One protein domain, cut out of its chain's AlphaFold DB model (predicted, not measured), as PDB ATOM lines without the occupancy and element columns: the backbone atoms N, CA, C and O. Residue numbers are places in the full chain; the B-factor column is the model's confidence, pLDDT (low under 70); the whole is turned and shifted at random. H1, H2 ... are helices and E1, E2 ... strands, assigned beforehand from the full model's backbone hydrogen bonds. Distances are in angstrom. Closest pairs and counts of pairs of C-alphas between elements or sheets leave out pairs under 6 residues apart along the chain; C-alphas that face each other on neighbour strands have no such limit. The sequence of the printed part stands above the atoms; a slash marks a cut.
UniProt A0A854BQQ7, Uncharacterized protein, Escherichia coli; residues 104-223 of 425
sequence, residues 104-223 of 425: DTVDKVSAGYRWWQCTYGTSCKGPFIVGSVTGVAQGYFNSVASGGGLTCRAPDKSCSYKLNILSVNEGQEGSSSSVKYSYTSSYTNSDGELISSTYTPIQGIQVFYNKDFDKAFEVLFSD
ATOM      1  N   ASP A 104     205.951 206.751 265.616       84.44
ATOM      2  CA  ASP A 104     205.724 205.522 264.855       84.44
ATOM      3  C   ASP A 104     206.693 205.417 263.665       84.44
ATOM      4  O   ASP A 104     207.397 206.368 263.311       84.44
ATOM      5  N   THR A 105     206.736 204.245 263.024       91.50
ATOM      6  CA  THR A 105     207.477 204.014 261.771       91.50
ATOM      7  C   THR A 105     206.523 203.553 260.668       91.50
ATOM      8  O   THR A 105     205.772 202.602 260.858       91.50
ATOM      9  N   VAL A 106     206.550 204.226 259.515       90.00
ATOM     10  CA  VAL A 106     205.595 204.061 258.408       90.00
ATOM     11  C   VAL A 106     206.300 203.971 257.054       90.00
ATOM     12  O   VAL A 106     207.299 204.648 256.813       90.00
ATOM     13  N   ASP A 107     205.752 203.197 256.117       91.12
ATOM     14  CA  ASP A 107     206.314 203.077 254.759       91.12
ATOM     15  C   ASP A 107     206.137 204.350 253.915       91.12
ATOM     16  O   ASP A 107     206.890 204.599 252.972       91.12
ATOM     17  N   LYS A 108     205.148 205.184 254.261       90.38
ATOM     18  CA  LYS A 108     204.851 206.457 253.598       90.38
ATOM     19  C   LYS A 108     204.371 207.496 254.609       90.38
ATOM     20  O   LYS A 108     203.472 207.229 255.402       90.38
ATOM     21  N   VAL A 109     204.890 208.718 254.497       92.69
ATOM     22  CA  VAL A 109     204.340 209.889 255.193       92.69
ATOM     23  C   VAL A 109     203.019 210.294 254.518       92.69
ATOM     24  O   VAL A 109     202.982 210.565 253.317       92.69
ATOM     25  N   SER A 110     201.916 210.268 255.269       90.75
ATOM     26  CA  SER A 110     200.584 210.693 254.816       90.75
ATOM     27  C   SER A 110     200.287 212.140 255.225       90.75
ATOM     28  O   SER A 110     200.960 212.682 256.101       90.75
ATOM     29  N   ALA A 111     199.252 212.752 254.641       90.19
ATOM     30  CA  ALA A 111     198.836 214.123 254.957       90.19
ATOM     31  C   ALA A 111     198.472 214.349 256.440       90.19
ATOM     32  O   ALA A 111     198.548 215.473 256.920       90.19
ATOM     33  N   GLY A 112     198.135 213.293 257.187       83.88
ATOM     34  CA  GLY A 112     197.848 213.402 258.618       83.88
ATOM     35  C   GLY A 112     199.080 213.573 259.510       83.88
ATOM     36  O   GLY A 112     198.945 213.946 260.672       83.88
ATOM     37  N   TYR A 113     200.292 213.317 259.012       88.69
ATOM     38  CA  TYR A 113     201.512 213.406 259.818       88.69
ATOM     39  C   TYR A 113     202.191 214.762 259.634       88.69
ATOM     40  O   TYR A 113     202.669 215.060 258.542       88.69
ATOM     41  N   ARG A 114     202.260 215.572 260.698       85.56
ATOM     42  CA  ARG A 114     202.881 216.909 260.670       85.56
ATOM     43  C   ARG A 114     204.411 216.857 260.600       85.56
ATOM     44  O   ARG A 114     205.020 217.587 259.818       85.56
ATOM     45  N   TRP A 115     205.027 215.983 261.397       91.06
ATOM     46  CA  TRP A 115     206.480 215.867 261.544       91.06
ATOM     47  C   TRP A 115     206.985 214.484 261.146       91.06
ATOM     48  O   TRP A 115     206.348 213.472 261.449       91.06
ATOM     49  N   TRP A 116     208.150 214.438 260.498       94.25
ATOM     50  CA  TRP A 116     208.760 213.189 260.049       94.25
ATOM     51  C   TRP A 116     210.293 213.262 259.922       94.25
ATOM     52  O   TRP A 116     210.893 214.338 259.887       94.25
ATOM     53  N   GLN A 117     210.943 212.099 259.852       95.19
ATOM     54  CA  GLN A 117     212.366 211.940 259.535       95.19
ATOM     55  C   GLN A 117     212.600 210.594 258.831       95.19
ATOM     56  O   GLN A 117     211.858 209.633 259.018       95.19
ATOM     57  N   CYS A 118     213.632 210.506 258.003       94.69
ATOM     58  CA  CYS A 118     214.082 209.261 257.396       94.69
ATOM     59  C   CYS A 118     214.737 208.363 258.452       94.69
ATOM     60  O   CYS A 118     215.517 208.842 259.274       94.69
ATOM     61  N   THR A 119     214.496 207.054 258.405       93.88
ATOM     62  CA  THR A 119     215.315 206.110 259.183       93.88
ATOM     63  C   THR A 119     216.789 206.190 258.770       93.88
ATOM     64  O   THR A 119     217.123 206.430 257.605       93.88
ATOM     65  N   TYR A 120     217.695 206.010 259.732       92.44
ATOM     66  CA  TYR A 120     219.131 206.053 259.473       92.44
ATOM     67  C   TYR A 120     219.556 205.016 258.416       92.44
ATOM     68  O   TYR A 120     219.088 203.880 258.409       92.44
ATOM     69  N   GLY A 121     220.444 205.416 257.502       87.50
ATOM     70  CA  GLY A 121     220.990 204.551 256.448       87.50
ATOM     71  C   GLY A 121     220.102 204.332 255.210       87.50
ATOM     72  O   GLY A 121     220.623 203.943 254.168       87.50
ATOM     73  N   THR A 122     218.800 204.644 255.239       87.56
ATOM     74  CA  THR A 122     217.872 204.305 254.130       87.56
ATOM     75  C   THR A 122     217.869 205.288 252.955       87.56
ATOM     76  O   THR A 122     217.118 205.116 251.994       87.56
ATOM     77  N   SER A 123     218.703 206.335 252.998       86.69
ATOM     78  CA  SER A 123     218.742 207.402 251.980       86.69
ATOM     79  C   SER A 123     217.363 208.024 251.691       86.69
ATOM     80  O   SER A 123     217.081 208.408 250.557       86.69
ATOM     81  N   CYS A 124     216.492 208.088 252.708       86.69
ATOM     82  CA  CYS A 124     215.116 208.588 252.610       86.69
ATOM     83  C   CYS A 124     214.210 207.839 251.613       86.69
ATOM     84  O   CYS A 124     213.249 208.413 251.106       86.69
ATOM     85  N   LYS A 125     214.483 206.554 251.344       86.81
ATOM     86  CA  LYS A 125     213.631 205.692 250.497       86.81
ATOM     87  C   LYS A 125     212.592 204.873 251.277       86.81
ATOM     88  O   LYS A 125     211.882 204.078 250.671       86.81
ATOM     89  N   GLY A 126     212.501 205.095 252.587       78.75
ATOM     90  CA  GLY A 126     211.621 204.380 253.508       78.75
ATOM     91  C   GLY A 126     212.348 203.286 254.312       78.75
ATOM     92  O   GLY A 126     213.403 202.812 253.881       78.75
ATOM     93  N   PRO A 127     211.805 202.887 255.477       90.62
ATOM     94  CA  PRO A 127     210.631 203.483 256.121       90.62
ATOM     95  C   PRO A 127     210.954 204.840 256.779       90.62
ATOM     96  O   PRO A 127     212.117 205.230 256.934       90.62
ATOM     97  N   PHE A 128     209.915 205.583 257.143       95.38
ATOM     98  CA  PHE A 128     209.980 206.923 257.726       95.38
ATOM     99  C   PHE A 128     209.500 206.895 259.174       95.38
ATOM    100  O   PHE A 128     208.562 206.181 259.506       95.38
ATOM    101  N   ILE A 129     210.118 207.699 260.028       95.56
ATOM    102  CA  ILE A 129     209.666 207.946 261.396       95.56
ATOM    103  C   ILE A 129     208.705 209.134 261.360       95.56
ATOM    104  O   ILE A 129     209.030 210.157 260.755       95.56
ATOM    105  N   VAL A 130     207.553 209.018 262.012       92.38
ATOM    106  CA  VAL A 130     206.533 210.073 262.161       92.38
ATOM    107  C   VAL A 130     206.170 210.212 263.635       92.38
ATOM    108  O   VAL A 130     206.294 209.244 264.374       92.38
ATOM    109  N   GLY A 131     205.786 211.398 264.103       85.56
ATOM    110  CA  GLY A 131     205.630 211.611 265.544       85.56
ATOM    111  C   GLY A 131     205.418 213.064 265.952       85.56
ATOM    112  O   GLY A 131     205.203 213.943 265.117       85.56
ATOM    113  N   SER A 132     205.547 213.318 267.250       81.88
ATOM    114  CA  SER A 132     205.840 214.642 267.805       81.88
ATOM    115  C   SER A 132     207.310 215.018 267.559       81.88
ATOM    116  O   SER A 132     208.117 214.181 267.145       81.88
ATOM    117  N   VAL A 133     207.702 216.280 267.781       84.56
ATOM    118  CA  VAL A 133     209.051 216.748 267.403       84.56
ATOM    119  C   VAL A 133     210.160 215.970 268.110       84.56
ATOM    120  O   VAL A 133     211.102 215.534 267.443       84.56
ATOM    121  N   THR A 134     210.082 215.751 269.429       83.38
ATOM    122  CA  THR A 134     211.128 214.966 270.102       83.38
ATOM    123  C   THR A 134     210.909 213.461 269.994       83.38
ATOM    124  O   THR A 134     211.880 212.715 270.091       83.38
ATOM    125  N   GLY A 135     209.706 213.011 269.622       86.00
ATOM    126  CA  GLY A 135     209.431 211.620 269.272       86.00
ATOM    127  C   GLY A 135     210.108 211.207 267.979       86.00
ATOM    128  O   GLY A 135     210.851 210.226 267.957       86.00
ATOM    129  N   VAL A 136     209.966 212.004 266.919       91.56
ATOM    130  CA  VAL A 136     210.696 211.776 265.665       91.56
ATOM    131  C   VAL A 136     212.209 211.772 265.907       91.56
ATOM    132  O   VAL A 136     212.925 210.946 265.339       91.56
ATOM    133  N   ALA A 137     212.708 212.638 266.796       91.25
ATOM    134  CA  ALA A 137     214.116 212.634 267.181       91.25
ATOM    135  C   ALA A 137     214.527 211.373 267.970       91.25
ATOM    136  O   ALA A 137     215.602 210.824 267.714       91.25
ATOM    137  N   GLN A 138     213.678 210.874 268.873       89.06
ATOM    138  CA  GLN A 138     213.889 209.625 269.610       89.06
ATOM    139  C   GLN A 138     213.894 208.406 268.676       89.06
ATOM    140  O   GLN A 138     214.804 207.579 268.758       89.06
ATOM    141  N   GLY A 139     212.938 208.316 267.748       91.88
ATOM    142  CA  GLY A 139     212.885 207.259 266.737       91.88
ATOM    143  C   GLY A 139     214.074 207.301 265.780       91.88
ATOM    144  O   GLY A 139     214.667 206.263 265.484       91.88
ATOM    145  N   TYR A 140     214.505 208.500 265.374       94.19
ATOM    146  CA  TYR A 140     215.719 208.661 264.575       94.19
ATOM    147  C   TYR A 140     216.951 208.178 265.339       94.19
ATOM    148  O   TYR A 140     217.676 207.325 264.826       94.19
ATOM    149  N   PHE A 141     217.150 208.637 266.578       92.69
ATOM    150  CA  PHE A 141     218.247 208.192 267.438       92.69
ATOM    151  C   PHE A 141     218.274 206.664 267.606       92.69
ATOM    152  O   PHE A 141     219.328 206.049 267.438       92.69
ATOM    153  N   ASN A 142     217.115 206.043 267.846       91.94
ATOM    154  CA  ASN A 142     216.985 204.589 267.946       91.94
ATOM    155  C   ASN A 142     217.381 203.892 266.629       91.94
ATOM    156  O   ASN A 142     218.074 202.876 266.658       91.94
ATOM    157  N   SER A 143     217.031 204.457 265.466       93.19
ATOM    158  CA  SER A 143     217.463 203.919 264.166       93.19
ATOM    159  C   SER A 143     218.978 204.048 263.931       93.19
ATOM    160  O   SER A 143     219.587 203.128 263.385       93.19
ATOM    161  N   VAL A 144     219.618 205.130 264.405       91.56
ATOM    162  CA  VAL A 144     221.087 205.293 264.364       91.56
ATOM    163  C   VAL A 144     221.771 204.268 265.275       91.56
ATOM    164  O   VAL A 144     222.778 203.680 264.883       91.56
ATOM    165  N   ALA A 145     221.215 204.026 266.468       90.06
ATOM    166  CA  ALA A 145     221.712 203.034 267.417       90.06
ATOM    167  C   ALA A 145     221.699 201.619 266.816       90.06
ATOM    168  O   ALA A 145     222.745 200.971 266.739       90.06
ATOM    169  N   SER A 146     220.539 201.176 266.319       88.12
ATOM    170  CA  SER A 146     220.361 199.858 265.695       88.12
ATOM    171  C   SER A 146     221.159 199.697 264.397       88.12
ATOM    172  O   SER A 146     221.626 198.604 264.094       88.12
ATOM    173  N   GLY A 147     221.362 200.784 263.644       87.12
ATOM    174  CA  GLY A 147     222.210 200.812 262.449       87.12
ATOM    175  C   GLY A 147     223.719 200.870 262.726       87.12
ATOM    176  O   GLY A 147     224.491 201.028 261.785       87.12
ATOM    177  N   GLY A 148     224.156 200.792 263.990       86.88
ATOM    178  CA  GLY A 148     225.575 200.816 264.365       86.88
ATOM    179  C   GLY A 148     226.266 202.178 264.204       86.88
ATOM    180  O   GLY A 148     227.493 202.243 264.226       86.88
ATOM    181  N   GLY A 149     225.503 203.266 264.048       87.31
ATOM    182  CA  GLY A 149     226.028 204.623 263.870       87.31
ATOM    183  C   GLY A 149     226.458 205.324 265.167       87.31
ATOM    184  O   GLY A 149     227.059 206.397 265.111       87.31
ATOM    185  N   LEU A 150     226.159 204.747 266.337       89.44
ATOM    186  CA  LEU A 150     226.570 205.272 267.645       89.44
ATOM    187  C   LEU A 150     227.877 204.637 268.144       89.44
ATOM    188  O   LEU A 150     228.248 203.524 267.781       89.44
ATOM    189  N   THR A 151     228.595 205.354 269.012       89.62
ATOM    190  CA  THR A 151     229.885 204.881 269.535       89.62
ATOM    191  C   THR A 151     229.688 203.845 270.639       89.62
ATOM    192  O   THR A 151     229.209 204.180 271.721       89.62
ATOM    193  N   CYS A 152     230.147 202.613 270.399       88.88
ATOM    194  CA  CYS A 152     230.180 201.544 271.398       88.88
ATOM    195  C   CYS A 152     231.608 201.115 271.770       88.88
ATOM    196  O   CYS A 152     232.412 200.735 270.906       88.88
ATOM    197  N   ARG A 153     231.891 201.138 273.080       87.25
ATOM    198  CA  ARG A 153     233.158 200.707 273.702       87.25
ATOM    199  C   ARG A 153     233.164 199.249 274.179       87.25
ATOM    200  O   ARG A 153     234.240 198.754 274.494       87.25
ATOM    201  N   ALA A 154     232.016 198.570 274.200       86.50
ATOM    202  CA  ALA A 154     231.948 197.153 274.545       86.50
ATOM    203  C   ALA A 154     232.810 196.314 273.569       86.50
ATOM    204  O   ALA A 154     232.741 196.566 272.357       86.50
ATOM    205  N   PRO A 155     233.612 195.339 274.048       81.25
ATOM    206  CA  PRO A 155     234.468 194.510 273.189       81.25
ATOM    207  C   PRO A 155     233.694 193.706 272.132       81.25
ATOM    208  O   PRO A 155     234.153 193.554 271.003       81.25
ATOM    209  N   ASP A 156     232.501 193.244 272.498       83.56
ATOM    210  CA  ASP A 156     231.530 192.480 271.702       83.56
ATOM    211  C   ASP A 156     230.502 193.367 270.966       83.56
ATOM    212  O   ASP A 156     229.638 192.863 270.254       83.56
ATOM    213  N   LYS A 157     230.596 194.692 271.140       81.06
ATOM    214  CA  LYS A 157     229.669 195.716 270.631       81.06
ATOM    215  C   LYS A 157     228.240 195.695 271.204       81.06
ATOM    216  O   LYS A 157     227.388 196.404 270.670       81.06
ATOM    217  N   SER A 158     227.978 195.018 272.326       85.69
ATOM    218  CA  SER A 158     226.639 194.907 272.947       85.69
ATOM    219  C   SER A 158     226.168 196.140 273.750       85.69
ATOM    220  O   SER A 158     225.521 196.026 274.792       85.69
ATOM    221  N   CYS A 159     226.465 197.357 273.286       89.38
ATOM    222  CA  CYS A 159     226.054 198.560 274.012       89.38
ATOM    223  C   CYS A 159     224.544 198.832 273.934       89.38
ATOM    224  O   CYS A 159     223.957 198.884 272.855       89.38
ATOM    225  N   SER A 160     223.957 199.150 275.086       88.88
ATOM    226  CA  SER A 160     222.692 199.880 275.207       88.88
ATOM    227  C   SER A 160     222.917 201.384 275.021       88.88
ATOM    228  O   SER A 160     224.016 201.895 275.259       88.88
ATOM    229  N   TYR A 161     221.872 202.115 274.624       88.12
ATOM    230  CA  TYR A 161     221.937 203.562 274.411       88.12
ATOM    231  C   TYR A 161     220.715 204.279 274.984       88.12
ATOM    232  O   TYR A 161     219.592 203.792 274.877       88.12
ATOM    233  N   LYS A 162     220.933 205.471 275.541       86.69
ATOM    234  CA  LYS A 162     219.885 206.366 276.040       86.69
ATOM    235  C   LYS A 162     220.068 207.769 275.474       86.69
ATOM    236  O   LYS A 162     221.133 208.367 275.643       86.69
ATOM    237  N   LEU A 163     219.019 208.296 274.846       84.81
ATOM    238  CA  LEU A 163     218.936 209.690 274.416       84.81
ATOM    239  C   LEU A 163     218.673 210.601 275.623       84.81
ATOM    240  O   LEU A 163     217.826 210.295 276.461       84.81
ATOM    241  N   ASN A 164     219.360 211.741 275.689       82.94
ATOM    242  CA  ASN A 164     219.081 212.815 276.638       82.94
ATOM    243  C   ASN A 164     218.870 214.116 275.844       82.94
ATOM    244  O   ASN A 164     219.823 214.721 275.348       82.94
ATOM    245  N   ILE A 165     217.616 214.540 275.689       81.25
ATOM    246  CA  ILE A 165     217.270 215.787 274.990       81.25
ATOM    247  C   ILE A 165     217.681 216.984 275.858       81.25
ATOM    248  O   ILE A 165     217.401 217.019 277.052       81.25
ATOM    249  N   LEU A 166     218.355 217.960 275.246       78.94
ATOM    250  CA  LEU A 166     218.871 219.163 275.909       78.94
ATOM    251  C   LEU A 166     218.036 220.409 275.590       78.94
ATOM    252  O   LEU A 166     217.858 221.266 276.450       78.94
ATOM    253  N   SER A 167     217.543 220.534 274.353       77.62
ATOM    254  CA  SER A 167     216.626 221.610 273.955       77.62
ATOM    255  C   SER A 167     215.912 221.284 272.645       77.62
ATOM    256  O   SER A 167     216.499 220.655 271.761       77.62
ATOM    257  N   VAL A 168     214.714 221.833 272.468       80.50
ATOM    258  CA  VAL A 168     213.911 221.738 271.242       80.50
ATOM    259  C   VAL A 168     213.780 223.129 270.632       80.50
ATOM    260  O   VAL A 168     213.429 224.067 271.341       80.50
ATOM    261  N   ASN A 169     214.050 223.270 269.334       81.31
ATOM    262  CA  ASN A 169     213.634 224.438 268.560       81.31
ATOM    263  C   ASN A 169     212.603 223.959 267.537       81.31
ATOM    264  O   ASN A 169     212.972 223.286 266.570       81.31
ATOM    265  N   GLU A 170     211.330 224.271 267.751       76.62
ATOM    266  CA  GLU A 170     210.287 223.923 266.789       76.62
ATOM    267  C   GLU A 170     210.256 224.907 265.617       76.62
ATOM    268  O   GLU A 170     210.346 226.124 265.794       76.62
ATOM    269  N   GLY A 171     210.138 224.365 264.407       71.19
ATOM    270  CA  GLY A 171     209.847 225.135 263.211       71.19
ATOM    271  C   GLY A 171     208.385 225.582 263.197       71.19
ATOM    272  O   GLY A 171     207.500 224.881 263.679       71.19
ATOM    273  N   GLN A 172     208.128 226.747 262.607       73.06
ATOM    274  CA  GLN A 172     206.774 227.137 262.203       73.06
ATOM    275  C   GLN A 172     206.317 226.296 260.996       73.06
ATOM    276  O   GLN A 172     207.125 225.569 260.412       73.06
ATOM    277  N   GLU A 173     205.048 226.399 260.590       70.94
ATOM    278  CA  GLU A 173     204.535 225.671 259.417       70.94
ATOM    279  C   GLU A 173     205.441 225.856 258.181       70.94
ATOM    280  O   GLU A 173     205.929 226.949 257.887       70.94
ATOM    281  N   GLY A 174     205.738 224.753 257.488       76.50
ATOM    282  CA  GLY A 174     206.678 224.722 256.360       76.50
ATOM    283  C   GLY A 174     208.171 224.713 256.730       76.50
ATOM    284  O   GLY A 174     209.003 224.508 255.844       76.50
ATOM    285  N   SER A 175     208.538 224.884 258.006       87.06
ATOM    286  CA  SER A 175     209.931 224.933 258.483       87.06
ATOM    287  C   SER A 175     210.314 223.690 259.290       87.06
ATOM    288  O   SER A 175     209.517 223.160 260.054       87.06
ATOM    289  N   SER A 176     211.561 223.223 259.160       89.50
ATOM    290  CA  SER A 176     212.051 222.088 259.962       89.50
ATOM    291  C   SER A 176     212.276 222.468 261.426       89.50
ATOM    292  O   SER A 176     212.794 223.546 261.716       89.50
ATOM    293  N   SER A 177     211.988 221.531 262.323       88.38
ATOM    294  CA  SER A 177     212.358 221.583 263.737       88.38
ATOM    295  C   SER A 177     213.767 221.014 263.960       88.38
ATOM    296  O   SER A 177     214.315 220.307 263.108       88.38
ATOM    297  N   SER A 178     214.376 221.306 265.111       87.94
ATOM    298  CA  SER A 178     215.668 220.733 265.515       87.94
ATOM    299  C   SER A 178     215.723 220.393 267.004       87.94
ATOM    300  O   SER A 178     215.293 221.173 267.854       87.94
ATOM    301  N   VAL A 179     216.307 219.238 267.326       87.94
ATOM    302  CA  VAL A 179     216.453 218.732 268.696       87.94
ATOM    303  C   VAL A 179     217.937 218.610 269.034       87.94
ATOM    304  O   VAL A 179     218.670 217.850 268.399       87.94
ATOM    305  N   LYS A 180     218.403 219.370 270.030       88.06
ATOM    306  CA  LYS A 180     219.760 219.224 270.585       88.06
ATOM    307  C   LYS A 180     219.742 218.124 271.637       88.06
ATOM    308  O   LYS A 180     218.846 218.103 272.479       88.06
ATOM    309  N   TYR A 181     220.748 217.258 271.627       86.69
ATOM    310  CA  TYR A 181     220.828 216.120 272.534       86.69
ATOM    311  C   TYR A 181     222.265 215.822 272.981       86.69
ATOM    312  O   TYR A 181     223.235 216.298 272.391       86.69
ATOM    313  N   SER A 182     222.375 215.007 274.023       88.44
ATOM    314  CA  SER A 182     223.527 214.153 274.315       88.44
ATOM    315  C   SER A 182     223.034 212.709 274.429       88.44
ATOM    316  O   SER A 182     221.826 212.467 274.499       88.44
ATOM    317  N   TYR A 183     223.931 211.725 274.443       89.44
ATOM    318  CA  TYR A 183     223.518 210.339 274.673       89.44
ATOM    319  C   TYR A 183     224.476 209.594 275.586       89.44
ATOM    320  O   TYR A 183     225.674 209.867 275.613       89.44
ATOM    321  N   THR A 184     223.946 208.632 276.328       89.50
ATOM    322  CA  THR A 184     224.738 207.701 277.131       89.50
ATOM    323  C   THR A 184     224.762 206.357 276.424       89.50
ATOM    324  O   THR A 184     223.715 205.860 276.020       89.50
ATOM    325  N   SER A 185     225.949 205.776 276.263       91.31
ATOM    326  CA  SER A 185     226.126 204.374 275.884       91.31
ATOM    327  C   SER A 185     226.566 203.592 277.115       91.31
ATOM    328  O   SER A 185     227.409 204.082 277.873       91.31
ATOM    329  N   SER A 186     226.006 202.405 277.327       91.56
ATOM    330  CA  SER A 186     226.301 201.562 278.485       91.56
ATOM    331  C   SER A 186     226.402 200.086 278.108       91.56
ATOM    332  O   SER A 186     225.690 199.616 277.223       91.56
ATOM    333  N   TYR A 187     227.298 199.354 278.763       91.69
ATOM    334  CA  TYR A 187     227.462 197.907 278.601       91.69
ATOM    335  C   TYR A 187     227.954 197.286 279.909       91.69
ATOM    336  O   TYR A 187     228.552 197.971 280.739       91.69
ATOM    337  N   THR A 188     227.721 195.990 280.090       89.94
ATOM    338  CA  THR A 188     228.215 195.246 281.255       89.94
ATOM    339  C   THR A 188     229.564 194.610 280.918       89.94
ATOM    340  O   THR A 188     229.709 194.016 279.850       89.94
ATOM    341  N   ASN A 189     230.568 194.755 281.784       85.25
ATOM    342  CA  ASN A 189     231.871 194.104 281.602       85.25
ATOM    343  C   ASN A 189     231.840 192.616 282.031       85.25
ATOM    344  O   ASN A 189     230.811 192.099 282.469       85.25
ATOM    345  N   SER A 190     232.977 191.919 281.912       84.19
ATOM    346  CA  SER A 190     233.133 190.513 282.332       84.19
ATOM    347  C   SER A 190     232.832 190.263 283.810       84.19
ATOM    348  O   SER A 190     232.507 189.139 284.185       84.19
ATOM    349  N   ASP A 191     232.930 191.307 284.630       86.38
ATOM    350  CA  ASP A 191     232.868 191.244 286.088       86.38
ATOM    351  C   ASP A 191     231.460 191.612 286.606       86.38
ATOM    352  O   ASP A 191     231.220 191.658 287.811       86.38
ATOM    353  N   GLY A 192     230.510 191.859 285.691       82.69
ATOM    354  CA  GLY A 192     229.126 192.229 285.999       82.69
ATOM    355  C   GLY A 192     228.900 193.725 286.251       82.69
ATOM    356  O   GLY A 192     227.780 194.122 286.571       82.69
ATOM    357  N   GLU A 193     229.921 194.570 286.096       88.31
ATOM    358  CA  GLU A 193     229.835 196.015 286.324       88.31
ATOM    359  C   GLU A 193     229.290 196.753 285.090       88.31
ATOM    360  O   GLU A 193     229.736 196.537 283.958       88.31
ATOM    361  N   LEU A 194     228.335 197.665 285.307       87.56
ATOM    362  CA  LEU A 194     227.749 198.499 284.259       87.56
ATOM    363  C   LEU A 194     228.645 199.706 283.944       87.56
ATOM    364  O   LEU A 194     228.570 200.751 284.594       87.56
ATOM    365  N   ILE A 195     229.431 199.604 282.877       91.75
ATOM    366  CA  ILE A 195     230.249 200.704 282.371       91.75
ATOM    367  C   ILE A 195     229.385 201.619 281.502       91.75
ATOM    368  O   ILE A 195     228.837 201.201 280.483       91.75
ATOM    369  N   SER A 196     229.289 202.896 281.881       91.38
ATOM    370  CA  SER A 196     228.560 203.925 281.129       91.38
ATOM    371  C   SER A 196     229.492 205.034 280.639       91.38
ATOM    372  O   SER A 196     230.449 205.420 281.306       91.38
ATOM    373  N   SER A 197     229.223 205.574 279.452       89.88
ATOM    374  CA  SER A 197     229.929 206.724 278.881       89.88
ATOM    375  C   SER A 197     228.928 207.657 278.210       89.88
ATOM    376  O   SER A 197     228.199 207.245 277.308       89.88
ATOM    377  N   THR A 198     228.899 208.920 278.634       89.88
ATOM    378  CA  THR A 198     228.091 209.962 277.987       89.88
ATOM    379  C   THR A 198     228.903 210.635 276.890       89.88
ATOM    380  O   THR A 198     230.019 211.095 277.123       89.88
ATOM    381  N   TYR A 199     228.327 210.692 275.694       86.06
ATOM    382  CA  TYR A 199     228.912 211.286 274.505       86.06
ATOM    383  C   TYR A 199     228.205 212.595 274.169       86.06
ATOM    384  O   TYR A 199     226.974 212.689 274.131       86.06
ATOM    385  N   THR A 200     229.020 213.596 273.867       78.44
ATOM    386  CA  THR A 200     228.628 214.824 273.185       78.44
ATOM    387  C   THR A 200     229.464 214.912 271.911       78.44
ATOM    388  O   THR A 200     230.686 214.772 271.935       78.44
ATOM    389  N   PRO A 201     228.793 215.054 270.765       55.50
ATOM    390  CA  PRO A 201     228.779 216.371 270.142       55.50
ATOM    391  C   PRO A 201     227.356 216.917 270.005       55.50
ATOM    392  O   PRO A 201     226.405 216.167 269.812       55.50
ATOM    393  N   ILE A 202     227.213 218.245 270.037       68.12
ATOM    394  CA  ILE A 202     225.934 218.922 269.773       68.12
ATOM    395  C   ILE A 202     225.706 218.988 268.253       68.12
ATOM    396  O   ILE A 202     225.781 220.049 267.637       68.12
ATOM    397  N   GLN A 203     225.447 217.835 267.635       63.84
ATOM    398  CA  GLN A 203     224.821 217.761 266.315       63.84
ATOM    399  C   GLN A 203     223.307 217.682 266.534       63.84
ATOM    400  O   GLN A 203     222.827 216.763 267.190       63.84
ATOM    401  N   GLY A 204     222.550 218.668 266.049       83.00
ATOM    402  CA  GLY A 204     221.094 218.666 266.206       83.00
ATOM    403  C   GLY A 204     220.433 217.629 265.299       83.00
ATOM    404  O   GLY A 204     220.761 217.560 264.115       83.00
ATOM    405  N   ILE A 205     219.476 216.860 265.823       91.25
ATOM    406  CA  ILE A 205     218.597 216.031 264.988       91.25
ATOM    407  C   ILE A 205     217.605 216.972 264.311       91.25
ATOM    408  O   ILE A 205     216.841 217.657 264.993       91.25
ATOM    409  N   GLN A 206     217.631 217.029 262.982       92.81
ATOM    410  CA  GLN A 206     216.609 217.728 262.208       92.81
ATOM    411  C   GLN A 206     215.323 216.898 262.194       92.81
ATOM    412  O   GLN A 206     215.367 215.671 262.114       92.81
ATOM    413  N   VAL A 207     214.176 217.566 262.238       93.69
ATOM    414  CA  VAL A 207     212.850 216.956 262.111       93.69
ATOM    415  C   VAL A 207     212.101 217.735 261.039       93.69
ATOM    416  O   VAL A 207     211.955 218.954 261.131       93.69
ATOM    417  N   PHE A 208     211.699 217.054 259.970       94.62
ATOM    418  CA  PHE A 208     211.135 217.696 258.792       94.62
ATOM    419  C   PHE A 208     209.641 217.954 258.968       94.62
ATOM    420  O   PHE A 208     208.895 217.091 259.429       94.62
ATOM    421  N   TYR A 209     209.201 219.138 258.545       92.94
ATOM    422  CA  TYR A 209     207.788 219.420 258.329       92.94
ATOM    423  C   TYR A 209     207.303 218.651 257.095       92.94
ATOM    424  O   TYR A 209     207.988 218.613 256.064       92.94
ATOM    425  N   ASN A 210     206.130 218.033 257.178       93.19
ATOM    426  CA  ASN A 210     205.493 217.415 256.025       93.19
ATOM    427  C   ASN A 210     204.830 218.487 255.149       93.19
ATOM    428  O   ASN A 210     203.898 219.162 255.572       93.19
ATOM    429  N   LYS A 211     205.298 218.637 253.907       92.06
ATOM    430  CA  LYS A 211     204.756 219.628 252.959       92.06
ATOM    431  C   LYS A 211     203.319 219.331 252.531       92.06
ATOM    432  O   LYS A 211     202.613 220.266 252.175       92.06
ATOM    433  N   ASP A 212     202.913 218.068 252.606       91.94
ATOM    434  CA  ASP A 212     201.570 217.606 252.264       91.94
ATOM    435  C   ASP A 212     200.660 217.540 253.508       91.94
ATOM    436  O   ASP A 212     199.613 216.897 253.464       91.94
ATOM    437  N   PHE A 213     201.069 218.139 254.637       90.25
ATOM    438  CA  PHE A 213     200.290 218.131 255.874       90.25
ATOM    439  C   PHE A 213     198.958 218.872 255.709       90.25
ATOM    440  O   PHE A 213     198.930 220.042 255.327       90.25
ATOM    441  N   ASP A 214     197.871 218.199 256.080       81.38
ATOM    442  CA  ASP A 214     196.529 218.763 256.151       81.38
ATOM    443  C   ASP A 214     195.969 218.558 257.563       81.38
ATOM    444  O   ASP A 214     195.761 217.435 258.033       81.38
ATOM    445  N   LYS A 215     195.695 219.684 258.229       74.50
ATOM    446  CA  LYS A 215     195.169 219.741 259.594       74.50
ATOM    447  C   LYS A 215     193.830 219.007 259.752       74.50
ATOM    448  O   LYS A 215     193.537 218.535 260.846       74.50
ATOM    449  N   ALA A 216     193.034 218.866 258.688       71.12
ATOM    450  CA  ALA A 216     191.770 218.124 258.725       71.12
ATOM    451  C   ALA A 216     191.954 216.612 258.970       71.12
ATOM    452  O   ALA A 216     191.019 215.950 259.419       71.12
ATOM    453  N   PHE A 217     193.150 216.074 258.706       74.25
ATOM    454  CA  PHE A 217     193.487 214.658 258.879       74.25
ATOM    455  C   PHE A 217     194.563 214.429 259.950       74.25
ATOM    456  O   PHE A 217     195.146 213.345 260.001       74.25
ATOM    457  N   GLU A 218     194.858 215.435 260.781       78.38
ATOM    458  CA  GLU A 218     195.993 215.403 261.704       78.38
ATOM    459  C   GLU A 218     195.944 214.219 262.685       78.38
ATOM    460  O   GLU A 218     195.033 214.070 263.502       78.38
ATOM    461  N   VAL A 219     196.994 213.399 262.641       69.31
ATOM    462  CA  VAL A 219     197.266 212.355 263.625       69.31
ATOM    463  C   VAL A 219     198.105 212.969 264.738       69.31
ATOM    464  O   VAL A 219     199.315 213.162 264.602       69.31
ATOM    465  N   LEU A 220     197.446 213.278 265.853       64.31
ATOM    466  CA  LEU A 220     198.105 213.771 267.055       64.31
ATOM    467  C   LEU A 220     198.886 212.640 267.734       64.31
ATOM    468  O   LEU A 220     198.320 211.818 268.453       64.31
ATOM    469  N   PHE A 221     200.205 212.643 267.552       61.97
ATOM    470  CA  PHE A 221     201.139 211.931 268.423       61.97
ATOM    471  C   PHE A 221     201.251 212.713 269.726       61.97
ATOM    472  O   PHE A 221     202.089 213.601 269.881       61.97
ATOM    473  N   SER A 222     200.288 212.471 270.609       54.97
ATOM    474  CA  SER A 222     200.105 213.287 271.793       54.97
ATOM    475  C   SER A 222     200.996 212.843 272.937       54.97
ATOM    476  O   SER A 222     201.159 211.658 273.211       54.97
ATOM    477  N   ASP A 223     201.512 213.840 273.632       51.16
ATOM    478  CA  ASP A 223     202.647 213.702 274.527       51.16
ATOM    479  C   ASP A 223     202.324 214.239 275.916       51.16
ATOM    480  O   ASP A 223     203.083 214.980 276.529       51.16
TER     481      ASP A 223
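What this domain is: This is residues 104 to 223 of the 425 residues of an uncharacterized protein of Escherichia coli (UniProt A0A854BQQ7). A strongly twisted antiparallel sheet curls round a single helix, H1, which forms the core; the E5-E6 hairpin lengthens the sheet at one end, and the unnamed tail of residues 210 to 223 lies at the other. The printed part has 120 residues, in the order E1 E2 E3 H1 E4 E5 E6 E7, with under half of them in named elements. The sheet is branched, with antiparallel pairs E1-E3, E2-E3, E2-E7, E4-E5, E5-E6 and E5-E7, and the class is mixed, helices and strands. It is only just compact, close to loose, with a radius of gyration of the C-alphas of 16.1 A and spans of 56 by 27 by 24 A.

Where its parts are: E1, residues 104 to 106, begins at C-alpha 104 (205.724, 205.522, 264.855) and is 6.6 A long. E2, residues 115 to 118, is 10.9 A long and E3, residues 128 to 131, 10.1 A. H1, residues 133 to 146, is 20.4 A long and ends at C-alpha 146 (220.361, 199.858, 265.695). E4, residues 160 to 169, is 27.0 A long and bends by 57 degrees at residue 166. E5, residues 177 to 188, is the longest strand at 35.4 A. E6, residues 194 to 199, is 16.1 A long, and E7, residues 205 to 209, 13.1 A, ending at C-alpha 209 (207.788, 219.420, 258.329).

How they stand to each other: H1 is on the sheet, which curls round it. The closest C-alphas of H1 and E3 are those of Val 136 and Val 130, 5.7 A apart, and those of H1 and E4 are Gln 138 and Leu 163, 7.0 A apart. E1 pairs with E3, N 104 to O 130 at 2.8 A. E2 and E3 form a hairpin, N 129 to O 117 at 2.8 A, and E7 lies on the other side of E2, N 208 to O 116 at 2.8 A. E5 has E4 on one side, N 164 to O 182 at 2.8 A, and E6 and E7 on the other. This pairing is staggered: E7 is beside residues 177 to 179, N 177 to O 207 at 2.8 A, and E6 beside 183 to 188, N 197 to O 185 at 2.8 A. E4, E5 and E6 make a meander, each strand the antiparallel neighbour of the one before. In H1 every O i to N i+4 pair is within hydrogen-bond range.

The domain as a whole: The two C-alphas farthest apart are those of Asp 191 and Ala 216, 56.2 A. The printed part has no cut. The link from H1 to E4, residues 147 to 159, is long. The mean pLDDT of the printed part is 85.4, and residues 201 to 203 and 219 to 223 are under 70.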